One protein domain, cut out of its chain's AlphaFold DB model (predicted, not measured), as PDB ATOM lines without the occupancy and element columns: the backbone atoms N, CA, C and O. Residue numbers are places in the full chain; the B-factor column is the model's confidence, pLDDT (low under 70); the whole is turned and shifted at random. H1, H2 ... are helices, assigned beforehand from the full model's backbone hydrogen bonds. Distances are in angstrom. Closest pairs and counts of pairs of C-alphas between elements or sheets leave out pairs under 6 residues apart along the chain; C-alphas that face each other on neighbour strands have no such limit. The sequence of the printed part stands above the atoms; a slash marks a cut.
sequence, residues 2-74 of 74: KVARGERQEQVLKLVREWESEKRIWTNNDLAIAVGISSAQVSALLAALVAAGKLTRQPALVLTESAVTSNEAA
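This is residues 2 to 74 of the 74 residues of the protein "FeoC domain-containing protein" of Archangium gephyra (UniProt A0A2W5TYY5). Three helices, H1, H2 and H3, pack on one another at wide angles in a small compact body that spans 32 by 24 by 19 A, and a tail, residues 63 to 74, sticks out from it and draws the whole out to 52 A. The printed part has 73 residues with three named helices in the order H1, H2, H3 and no named strand; the class is all helix, with mostly crossed packing, no pair of helices at a shallow tilt. It is only just loose, close to compact, with a radius of gyration of the C-alphas of 13.9 A, and spans 52 by 23 by 20 A.

H1, residues 5 to 21, begins at C-alpha 5 (127.466, 124.932, 110.985) and is 24.7 A long from first to last C-alpha. H2, residues 28 to 35, is 10.6 A long. H3, residues 39 to 51, is 18.2 A long and ends at C-alpha 51 (121.110, 114.035, 121.638).

H1 and H2 touch at a steep tilt of 64 degrees and run opposite ways; their closest C-alphas, those of Val 12 and Val 35, are 6.8 A apart. H1 touches H3 with residues 9 to 13 alone, about perpendicular at 81 degrees, and their closest C-alphas, those of Gln 9 and Leu 45, are 6.3 A apart. H3 touches H2 with residues 39 to 43 alone, about perpendicular at 83 degrees, and their closest C-alphas, those of Ala 32 and Ser 39, are 5.1 A apart. In H1, H2 and H3 every O i to N i+4 pair is within hydrogen-bond range.

The C-alphas of Lys 2 and Ala 74, the two farthest apart, are 53.2 A apart. Without the free stretch the body spans 32 by 24 by 19 A. The printed part has no cut; the link from H2 to H3 is tight and that from H1 to H2 short. Residues 52 to 74 hold no named element. The mean pLDDT of the printed part is 74.0, and residues 2 to 3, 5 and 56 to 74 are under 70.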
ATOM      1  N   LYS A   2     131.815 130.312 103.813       54.56
ATOM      2  CA  LYS A   2     131.744 129.440 104.998       54.56
ATOM      3  C   LYS A   2     130.284 129.023 105.173       54.56
ATOM      4  O   LYS A   2     129.523 129.792 105.742       54.56
ATOM      5  N   VAL A   3     129.906 127.851 104.661       58.00
ATOM      6  CA  VAL A   3     128.606 127.227 104.982       58.00
ATOM      7  C   VAL A   3     128.483 127.184 106.504       58.00
ATOM      8  O   VAL A   3     129.407 126.714 107.187       58.00
ATOM      9  N   ALA A   4     127.403 127.749 107.038       73.31
ATOM     10  CA  ALA A   4     127.221 127.853 108.474       73.31
ATOM     11  C   ALA A   4     127.064 126.447 109.071       73.31
ATOM     12  O   ALA A   4     126.505 125.541 108.453       73.31
ATOM     13  N   ARG A   5     127.555 126.236 110.297       67.50
ATOM     14  CA  ARG A   5     127.466 124.932 110.985       67.50
ATOM     15  C   ARG A   5     126.023 124.399 111.049       67.50
ATOM     16  O   ARG A   5     125.839 123.189 110.981       67.50
ATOM     17  N   GLY A   6     125.032 125.294 111.130       73.56
ATOM     18  CA  GLY A   6     123.606 124.953 111.099       73.56
ATOM     19  C   GLY A   6     123.136 124.379 109.759       73.56
ATOM     20  O   GLY A   6     122.484 123.342 109.750       73.56
ATOM     21  N   GLU A   7     123.551 124.965 108.633       81.75
ATOM     22  CA  GLU A   7     123.168 124.490 107.291       81.75
ATOM     23  C   GLU A   7     123.683 123.070 107.028       81.75
ATOM     24  O   GLU A   7     122.965 122.227 106.496       81.75
ATOM     25  N   ARG A   8     124.908 122.757 107.471       81.94
ATOM     26  CA  ARG A   8     125.468 121.399 107.335       81.94
ATOM     27  C   ARG A   8     124.710 120.375 108.172       81.94
ATOM     28  O   ARG A   8     124.542 119.236 107.751       81.94
ATOM     29  N   GLN A   9     124.253 120.768 109.359       83.31
ATOM     30  CA  GLN A   9     123.471 119.895 110.228       83.31
ATOM     31  C   GLN A   9     122.101 119.576 109.614       83.31
ATOM     32  O   GLN A   9     121.653 118.432 109.685       83.31
ATOM     33  N   GLU A  10     121.456 120.558 108.984       86.62
ATOM     34  CA  GLU A  10     120.202 120.350 108.253       86.62
ATOM     35  C   GLU A  10     120.392 119.485 107.005       86.62
ATOM     36  O   GLU A  10     119.584 118.591 106.764       86.62
ATOM     37  N   GLN A  11     121.483 119.684 106.259       87.75
ATOM     38  CA  GLN A  11     121.829 118.843 105.109       87.75
ATOM     39  C   GLN A  11     122.037 117.379 105.510       87.75
ATOM     40  O   GLN A  11     121.431 116.498 104.904       87.75
ATOM     41  N   VAL A  12     122.822 117.117 106.564       87.69
ATOM     42  CA  VAL A  12     123.017 115.756 107.096       87.69
ATOM     43  C   VAL A  12     121.681 115.151 107.522       87.69
ATOM     44  O   VAL A  12     121.372 114.027 107.144       87.69
ATOM     45  N   LEU A  13     120.855 115.892 108.269       87.81
ATOM     46  CA  LEU A  13     119.564 115.387 108.739       87.81
ATOM     47  C   LEU A  13     118.605 115.059 107.584       87.81
ATOM     48  O   LEU A  13     117.922 114.037 107.633       87.81
ATOM     49  N   LYS A  14     118.541 115.917 106.561       90.38
ATOM     50  CA  LYS A  14     117.700 115.694 105.380       90.38
ATOM     51  C   LYS A  14     118.134 114.432 104.638       90.38
ATOM     52  O   LYS A  14     117.294 113.587 104.350       90.38
ATOM     53  N   LEU A  15     119.436 114.298 104.394       89.69
ATOM     54  CA  LEU A  15     120.001 113.179 103.649       89.69
ATOM     55  C   LEU A  15     119.813 111.844 104.381       89.69
ATOM     56  O   LEU A  15     119.429 110.853 103.772       89.69
ATOM     57  N   VAL A  16     120.005 111.838 105.703       87.31
ATOM     58  CA  VAL A  16     119.733 110.660 106.538       87.31
ATOM     59  C   VAL A  16     118.280 110.213 106.401       87.31
ATOM     60  O   VAL A  16     118.029 109.037 106.170       87.31
ATOM     61  N   ARG A  17     117.319 111.141 106.491       86.94
ATOM     62  CA  ARG A  17     115.887 110.815 106.370       86.94
ATOM     63  C   ARG A  17     115.511 110.300 104.985       86.94
ATOM     64  O   ARG A  17     114.674 109.411 104.879       86.94
ATOM     65  N   GLU A  18     116.108 110.864 103.941       89.88
ATOM     66  CA  GLU A  18     115.925 110.410 102.560       89.88
ATOM     67  C   GLU A  18     116.407 108.965 102.403       89.88
ATOM     68  O   GLU A  18     115.638 108.093 102.006       89.88
ATOM     69  N   TRP A  19     117.629 108.668 102.849       87.88
ATOM     70  CA  TRP A  19     118.187 107.317 102.769       87.88
ATOM     71  C   TRP A  19     117.470 106.310 103.677       87.88
ATOM     72  O   TRP A  19     117.314 105.150 103.298       87.88
ATOM     73  N   GLU A  20     116.983 106.731 104.849       82.88
ATOM     74  CA  GLU A  20     116.114 105.906 105.699       82.88
ATOM     75  C   GLU A  20     114.769 105.602 105.023       82.88
ATOM     76  O   GLU A  20     114.305 104.462 105.074       82.88
ATOM     77  N   SER A  21     114.162 106.587 104.348       85.62
ATOM     78  CA  SER A  21     112.926 106.399 103.574       85.62
ATOM     79  C   SER A  21     113.122 105.417 102.418       85.62
ATOM     80  O   SER A  21     112.226 104.632 102.111       85.62
ATOM     81  N   GLU A  22     114.300 105.426 101.798       87.75
ATOM     82  CA  GLU A  22     114.692 104.483 100.745       87.75
ATOM     83  C   GLU A  22     115.096 103.101 101.285       87.75
ATOM     84  O   GLU A  22     115.372 102.193 100.502       87.75
ATOM     85  N   LYS A  23     115.147 102.918 102.616       80.44
ATOM     86  CA  LYS A  23     115.712 101.729 103.286       80.44
ATOM     87  C   LYS A  23     117.131 101.399 102.808       80.44
ATOM     88  O   LYS A  23     117.555 100.242 102.831       80.44
ATOM     89  N   ARG A  24     117.869 102.416 102.367       81.19
ATOM     90  CA  ARG A  24     119.236 102.283 101.886       81.19
ATOM     91  C   ARG A  24     120.155 102.009 103.072       81.19
ATOM     92  O   ARG A  24     120.037 102.645 104.115       81.19
ATOM     93  N   ILE A  25     121.097 101.086 102.907       79.81
ATOM     94  CA  ILE A  25     122.195 100.905 103.862       79.81
ATOM     95  C   ILE A  25     123.262 101.952 103.539       79.81
ATOM     96  O   ILE A  25     123.656 102.104 102.383       79.81
ATOM     97  N   TRP A  26     123.713 102.687 104.552       83.62
ATOM     98  CA  TRP A  26     124.697 103.755 104.405       83.62
ATOM     99  C   TRP A  26     125.626 103.819 105.612       83.62
ATOM    100  O   TRP A  26     125.285 103.399 106.720       83.62
ATOM    101  N   THR A  27     126.813 104.366 105.383       85.06
ATOM    102  CA  THR A  27     127.858 104.558 106.385       85.06
ATOM    103  C   THR A  27     128.085 106.043 106.667       85.06
ATOM    104  O   THR A  27     127.665 106.928 105.916       85.06
ATOM    105  N   ASN A  28     128.833 106.343 107.733       85.50
ATOM    106  CA  ASN A  28     129.283 107.714 107.999       85.50
ATOM    107  C   ASN A  28     130.159 108.270 106.861       85.50
ATOM    108  O   ASN A  28     130.204 109.485 106.679       85.50
ATOM    109  N   ASN A  29     130.854 107.407 106.110       86.00
ATOM    110  CA  ASN A  29     131.685 107.821 104.983       86.00
ATOM    111  C   ASN A  29     130.837 108.244 103.774       86.00
ATOM    112  O   ASN A  29     131.148 109.241 103.130       86.00
ATOM    113  N   ASP A  30     129.725 107.556 103.515       87.75
ATOM    114  CA  ASP A  30     128.805 107.927 102.432       87.75
ATOM    115  C   ASP A  30     128.210 109.321 102.668       87.75
ATOM    116  O   ASP A  30     128.197 110.165 101.772       87.75
ATOM    117  N   LEU A  31     127.790 109.602 103.907       86.56
ATOM    118  CA  LEU A  31     127.329 110.934 104.309       86.56
ATOM    119  C   LEU A  31     128.436 111.989 104.206       86.56
ATOM    120  O   LEU A  31     128.176 113.121 103.803       86.56
ATOM    121  N   ALA A  32     129.665 111.631 104.582       87.88
ATOM    122  CA  ALA A  32     130.820 112.523 104.522       87.88
ATOM    123  C   ALA A  32     131.080 112.982 103.082       87.88
ATOM    124  O   ALA A  32     131.228 114.179 102.833       87.88
ATOM    125  N   ILE A  33     131.039 112.044 102.133       88.88
ATOM    126  CA  ILE A  33     131.182 112.313 100.699       88.88
ATOM    127  C   ILE A  33     130.019 113.171 100.192       88.88
ATOM    128  O   ILE A  33     130.251 114.184  99.537       88.88
ATOM    129  N   ALA A  34     128.778 112.810 100.526       88.19
ATOM    130  CA  ALA A  34     127.592 113.505 100.028       88.19
ATOM    131  C   ALA A  34     127.470 114.953 100.536       88.19
ATOM    132  O   ALA A  34     127.002 115.828  99.812       88.19
ATOM    133  N   VAL A  35     127.907 115.221 101.770       86.75
ATOM    134  CA  VAL A  35     127.872 116.561 102.384       86.75
ATOM    135  C   VAL A  35     129.189 117.327 102.172       86.75
ATOM    136  O   VAL A  35     129.248 118.539 102.378       86.75
ATOM    137  N   GLY A  36     130.257 116.653 101.736       88.38
ATOM    138  CA  GLY A  36     131.576 117.257 101.527       88.38
ATOM    139  C   GLY A  36     132.282 117.640 102.832       88.38
ATOM    140  O   GLY A  36     132.933 118.683 102.908       88.38
ATOM    141  N   ILE A  37     132.128 116.826 103.878       87.25
ATOM    142  CA  ILE A  37     132.757 117.010 105.197       87.25
ATOM    143  C   ILE A  37     133.516 115.754 105.620       87.25
ATOM    144  O   ILE A  37     133.404 114.717 104.980       87.25
ATOM    145  N   SER A  38     134.301 115.814 106.699       88.00
ATOM    146  CA  SER A  38     134.988 114.615 107.190       88.00
ATOM    147  C   SER A  38     134.031 113.669 107.922       88.00
ATOM    148  O   SER A  38     133.084 114.102 108.581       88.00
ATOM    149  N   SER A  39     134.320 112.368 107.879       85.94
ATOM    150  CA  SER A  39     133.559 111.346 108.613       85.94
ATOM    151  C   SER A  39     133.486 111.631 110.119       85.94
ATOM    152  O   SER A  39     132.433 111.462 110.726       85.94
ATOM    153  N   ALA A  40     134.558 112.165 110.715       86.88
ATOM    154  CA  ALA A  40     134.568 112.596 112.114       86.88
ATOM    155  C   ALA A  40     133.567 113.736 112.389       86.88
ATOM    156  O   ALA A  40     132.886 113.737 113.418       86.88
ATOM    157  N   GLN A  41     133.438 114.696 111.465       87.19
ATOM    158  CA  GLN A  41     132.439 115.763 111.567       87.19
ATOM    159  C   GLN A  41     131.018 115.214 111.419       87.19
ATOM    160  O   GLN A  41     130.141 115.626 112.177       87.19
ATOM    161  N   VAL A  42     130.792 114.257 110.511       87.62
ATOM    162  CA  VAL A  42     129.503 113.554 110.386       87.62
ATOM    163  C   VAL A  42     129.145 112.859 111.694       87.62
ATOM    164  O   VAL A  42     128.053 113.080 112.208       87.62
ATOM    165  N   SER A  43     130.058 112.077 112.279       86.44
ATOM    166  CA  SER A  43     129.800 111.385 113.548       86.44
ATOM    167  C   SER A  43     129.446 112.358 114.673       86.44
ATOM    168  O   SER A  43     128.492 112.115 115.412       86.44
ATOM    169  N   ALA A  44     130.146 113.492 114.774       87.31
ATOM    170  CA  ALA A  44     129.824 114.530 115.751       87.31
ATOM    171  C   ALA A  44     128.441 115.168 115.503       87.31
ATOM    172  O   ALA A  44     127.699 115.423 116.454       87.31
ATOM    173  N   LEU A  45     128.072 115.408 114.240       87.19
ATOM    174  CA  LEU A  45     126.759 115.947 113.869       87.19
ATOM    175  C   LEU A  45     125.632 114.949 114.149       87.19
ATOM    176  O   LEU A  45     124.609 115.337 114.709       87.19
ATOM    177  N   LEU A  46     125.823 113.671 113.826       85.62
ATOM    178  CA  LEU A  46     124.864 112.608 114.127       85.62
ATOM    179  C   LEU A  46     124.673 112.446 115.635       85.62
ATOM    180  O   LEU A  46     123.538 112.384 116.097       85.62
ATOM    181  N   ALA A  47     125.754 112.456 116.422       84.62
ATOM    182  CA  ALA A  47     125.667 112.435 117.881       84.62
ATOM    183  C   ALA A  47     124.864 113.628 118.428       84.62
ATOM    184  O   ALA A  47     123.985 113.444 119.267       84.62
ATOM    185  N   ALA A  48     125.101 114.838 117.908       85.12
ATOM    186  CA  ALA A  48     124.339 116.024 118.291       85.12
ATOM    187  C   ALA A  48     122.853 115.928 117.892       85.12
ATOM    188  O   ALA A  48     121.982 116.344 118.652       85.12
ATOM    189  N   LEU A  49     122.548 115.365 116.720       84.00
ATOM    190  CA  LEU A  49     121.177 115.160 116.248       84.00
ATOM    191  C   LEU A  49     120.422 114.112 117.076       84.00
ATOM    192  O   LEU A  49     119.236 114.304 117.344       84.00
ATOM    193  N   VAL A  50     121.102 113.049 117.507       84.81
ATOM    194  CA  VAL A  50     120.545 112.032 118.411       84.81
ATOM    195  C   VAL A  50     120.308 112.613 119.803       84.81
ATOM    196  O   VAL A  50     119.219 112.461 120.345       84.81
ATOM    197  N   ALA A  51     121.275 113.353 120.354       82.06
ATOM    198  CA  ALA A  51     121.110 114.035 121.638       82.06
ATOM    199  C   ALA A  51     119.957 115.055 121.614       82.06
ATOM    200  O   ALA A  51     119.253 115.226 122.604       82.06
ATOM    201  N   ALA A  52     119.727 115.700 120.467       83.81
ATOM    202  CA  ALA A  52     118.595 116.598 120.242       83.81
ATOM    203  C   ALA A  52     117.263 115.873 119.948       83.81
ATOM    204  O   ALA A  52     116.269 116.539 119.665       83.81
ATOM    205  N   GLY A  53     117.235 114.534 119.938       80.75
ATOM    206  CA  GLY A  53     116.043 113.731 119.643       80.75
ATOM    207  C   GLY A  53     115.552 113.818 118.192       80.75
ATOM    208  O   GLY A  53     114.434 113.405 117.895       80.75
ATOM    209  N   LYS A  54     116.358 114.366 117.272       82.31
ATOM    210  CA  LYS A  54     115.997 114.516 115.849       82.31
ATOM    211  C   LYS A  54     116.236 113.249 115.028       82.31
ATOM    212  O   LYS A  54     115.654 113.119 113.949       82.31
ATOM    213  N   LEU A  55     117.088 112.361 115.537       75.06
ATOM    214  CA  LEU A  55     117.361 111.021 115.024       75.06
ATOM    215  C   LEU A  55     117.202 110.021 116.171       75.06
ATOM    216  O   LEU A  55     117.701 110.252 117.270       75.06
ATOM    217  N   THR A  56     116.506 108.918 115.917       64.94
ATOM    218  CA  THR A  56     116.245 107.862 116.910       64.94
ATOM    219  C   THR A  56     117.306 106.763 116.898       64.94
ATOM    220  O   THR A  56     117.437 106.020 117.869       64.94
ATOM    221  N   ARG A  57     118.098 106.672 115.826       59.66
ATOM    222  CA  ARG A  57     119.251 105.782 115.706       59.66
ATOM    223  C   ARG A  57     120.423 106.553 115.114       59.66
ATOM    224  O   ARG A  57     120.261 107.283 114.141       59.66
ATOM    225  N   GLN A  58     121.620 106.367 115.676       59.94
ATOM    226  CA  GLN A  58     122.802 106.491 114.828       59.94
ATOM    227  C   GLN A  58     122.697 105.384 113.772       59.94
ATOM    228  O   GLN A  58     122.239 104.287 114.123       59.94
ATOM    229  N   PRO A  59     123.112 105.625 112.513       52.88
ATOM    230  CA  PRO A  59     123.369 104.507 111.613       52.88
ATOM    231  C   PRO A  59     124.205 103.509 112.389       52.88
ATOM    232  O   PRO A  59     125.072 103.916 113.173       52.88
ATOM    233  N   ALA A  60     123.916 102.224 112.213       47.19
ATOM    234  CA  ALA A  60     124.811 101.213 112.722       47.19
ATOM    235  C   ALA A  60     126.221 101.656 112.316       47.19
ATOM    236  O   ALA A  60     126.519 101.809 111.131       47.19
ATOM    237  N   LEU A  61     127.074 101.937 113.303       43.75
ATOM    238  CA  LEU A  61     128.488 101.682 113.137       43.75
ATOM    239  C   LEU A  61     128.477 100.219 112.721       43.75
ATOM    240  O   LEU A  61     128.295  99.343 113.565       43.75
ATOM    241  N   VAL A  62     128.491  99.972 111.410       41.00
ATOM    242  CA  VAL A  62     128.671  98.648 110.843       41.00
ATOM    243  C   VAL A  62     130.115  98.320 111.198       41.00
ATOM    244  O   VAL A  62     131.025  98.409 110.388       41.00
ATOM    245  N   LEU A  63     130.335  98.004 112.475       38.12
ATOM    246  CA  LEU A  63     131.467  97.258 112.993       38.12
ATOM    247  C   LEU A  63     131.278  95.812 112.548       38.12
ATOM    248  O   LEU A  63     131.252  94.903 113.361       38.12
ATOM    249  N   THR A  64     131.047  95.613 111.260       40.69
ATOM    250  CA  THR A  64     130.924  94.312 110.633       40.69
ATOM    251  C   THR A  64     131.108  94.503 109.136       40.69
ATOM    252  O   THR A  64     130.208  94.289 108.331       40.69
ATOM    253  N   GLU A  65     132.361  94.717 108.756       41.41
ATOM    254  CA  GLU A  65     132.949  94.157 107.529       41.41
ATOM    255  C   GLU A  65     132.839  92.600 107.486       41.41
ATOM    256  O   GLU A  65     133.650  91.914 106.881       41.41
ATOM    257  N   SER A  66     131.868  91.985 108.183       42.28
ATOM    258  CA  SER A  66     131.782  90.536 108.420       42.28
ATOM    259  C   SER A  66     130.357  89.985 108.608       42.28
ATOM    260  O   SER A  66     130.224  88.843 109.026       42.28
ATOM    261  N   ALA A  67     129.282  90.734 108.320       44.38
ATOM    262  CA  ALA A  67     127.910  90.215 108.501       44.38
ATOM    263  C   ALA A  67     126.972  90.342 107.285       44.38
ATOM    264  O   ALA A  67     125.782  90.069 107.414       44.38
ATOM    265  N   VAL A  68     127.478  90.701 106.099       44.28
ATOM    266  CA  VAL A  68     126.703  90.631 104.840       44.28
ATOM    267  C   VAL A  68     127.502  89.888 103.764       44.28
ATOM    268  O   VAL A  68     127.708  90.366 102.660       44.28
ATOM    269  N   THR A  69     127.974  88.691 104.098       45.25
ATOM    270  CA  THR A  69     128.277  87.637 103.119       45.25
ATOM    271  C   THR A  69     127.858  86.316 103.749       45.25
ATOM    272  O   THR A  69     128.667  85.692 104.424       45.25
ATOM    273  N   SER A  70     126.576  85.956 103.644       44.53
ATOM    274  CA  SER A  70     126.025  84.588 103.774       44.53
ATOM    275  C   SER A  70     124.500  84.667 103.864       44.53
ATOM    276  O   SER A  70     123.904  84.366 104.892       44.53
ATOM    277  N   ASN A  71     123.855  85.121 102.793       46.88
ATOM    278  CA  ASN A  71     122.541  84.582 102.448       46.88
ATOM    279  C   ASN A  71     122.329  84.653 100.934       46.88
ATOM    280  O   ASN A  71     121.343  85.193 100.448       46.88
ATOM    281  N   GLU A  72     123.309  84.145 100.196       48.38
ATOM    282  CA  GLU A  72     123.106  83.695  98.828       48.38
ATOM    283  C   GLU A  72     124.081  82.532  98.608       48.38
ATOM    284  O   GLU A  72     125.286  82.697  98.786       48.38
ATOM    285  N   ALA A  73     123.521  81.362  98.286       41.22
ATOM    286  CA  ALA A  73     124.169  80.077  97.988       41.22
ATOM    287  C   ALA A  73     124.662  79.204  99.170       41.22
ATOM    288  O   ALA A  73     125.858  79.127  99.447       41.22
ATOM    289  N   ALA A  74     123.734  78.444  99.769       36.72
ATOM    290  CA  ALA A  74     123.910  77.021 100.106       36.72
ATOM    291  C   ALA A  74     122.541  76.335 100.223       36.72
ATOM    292  O   ALA A  74     121.675  76.888 100.938       36.72
TER     293      ALA A  74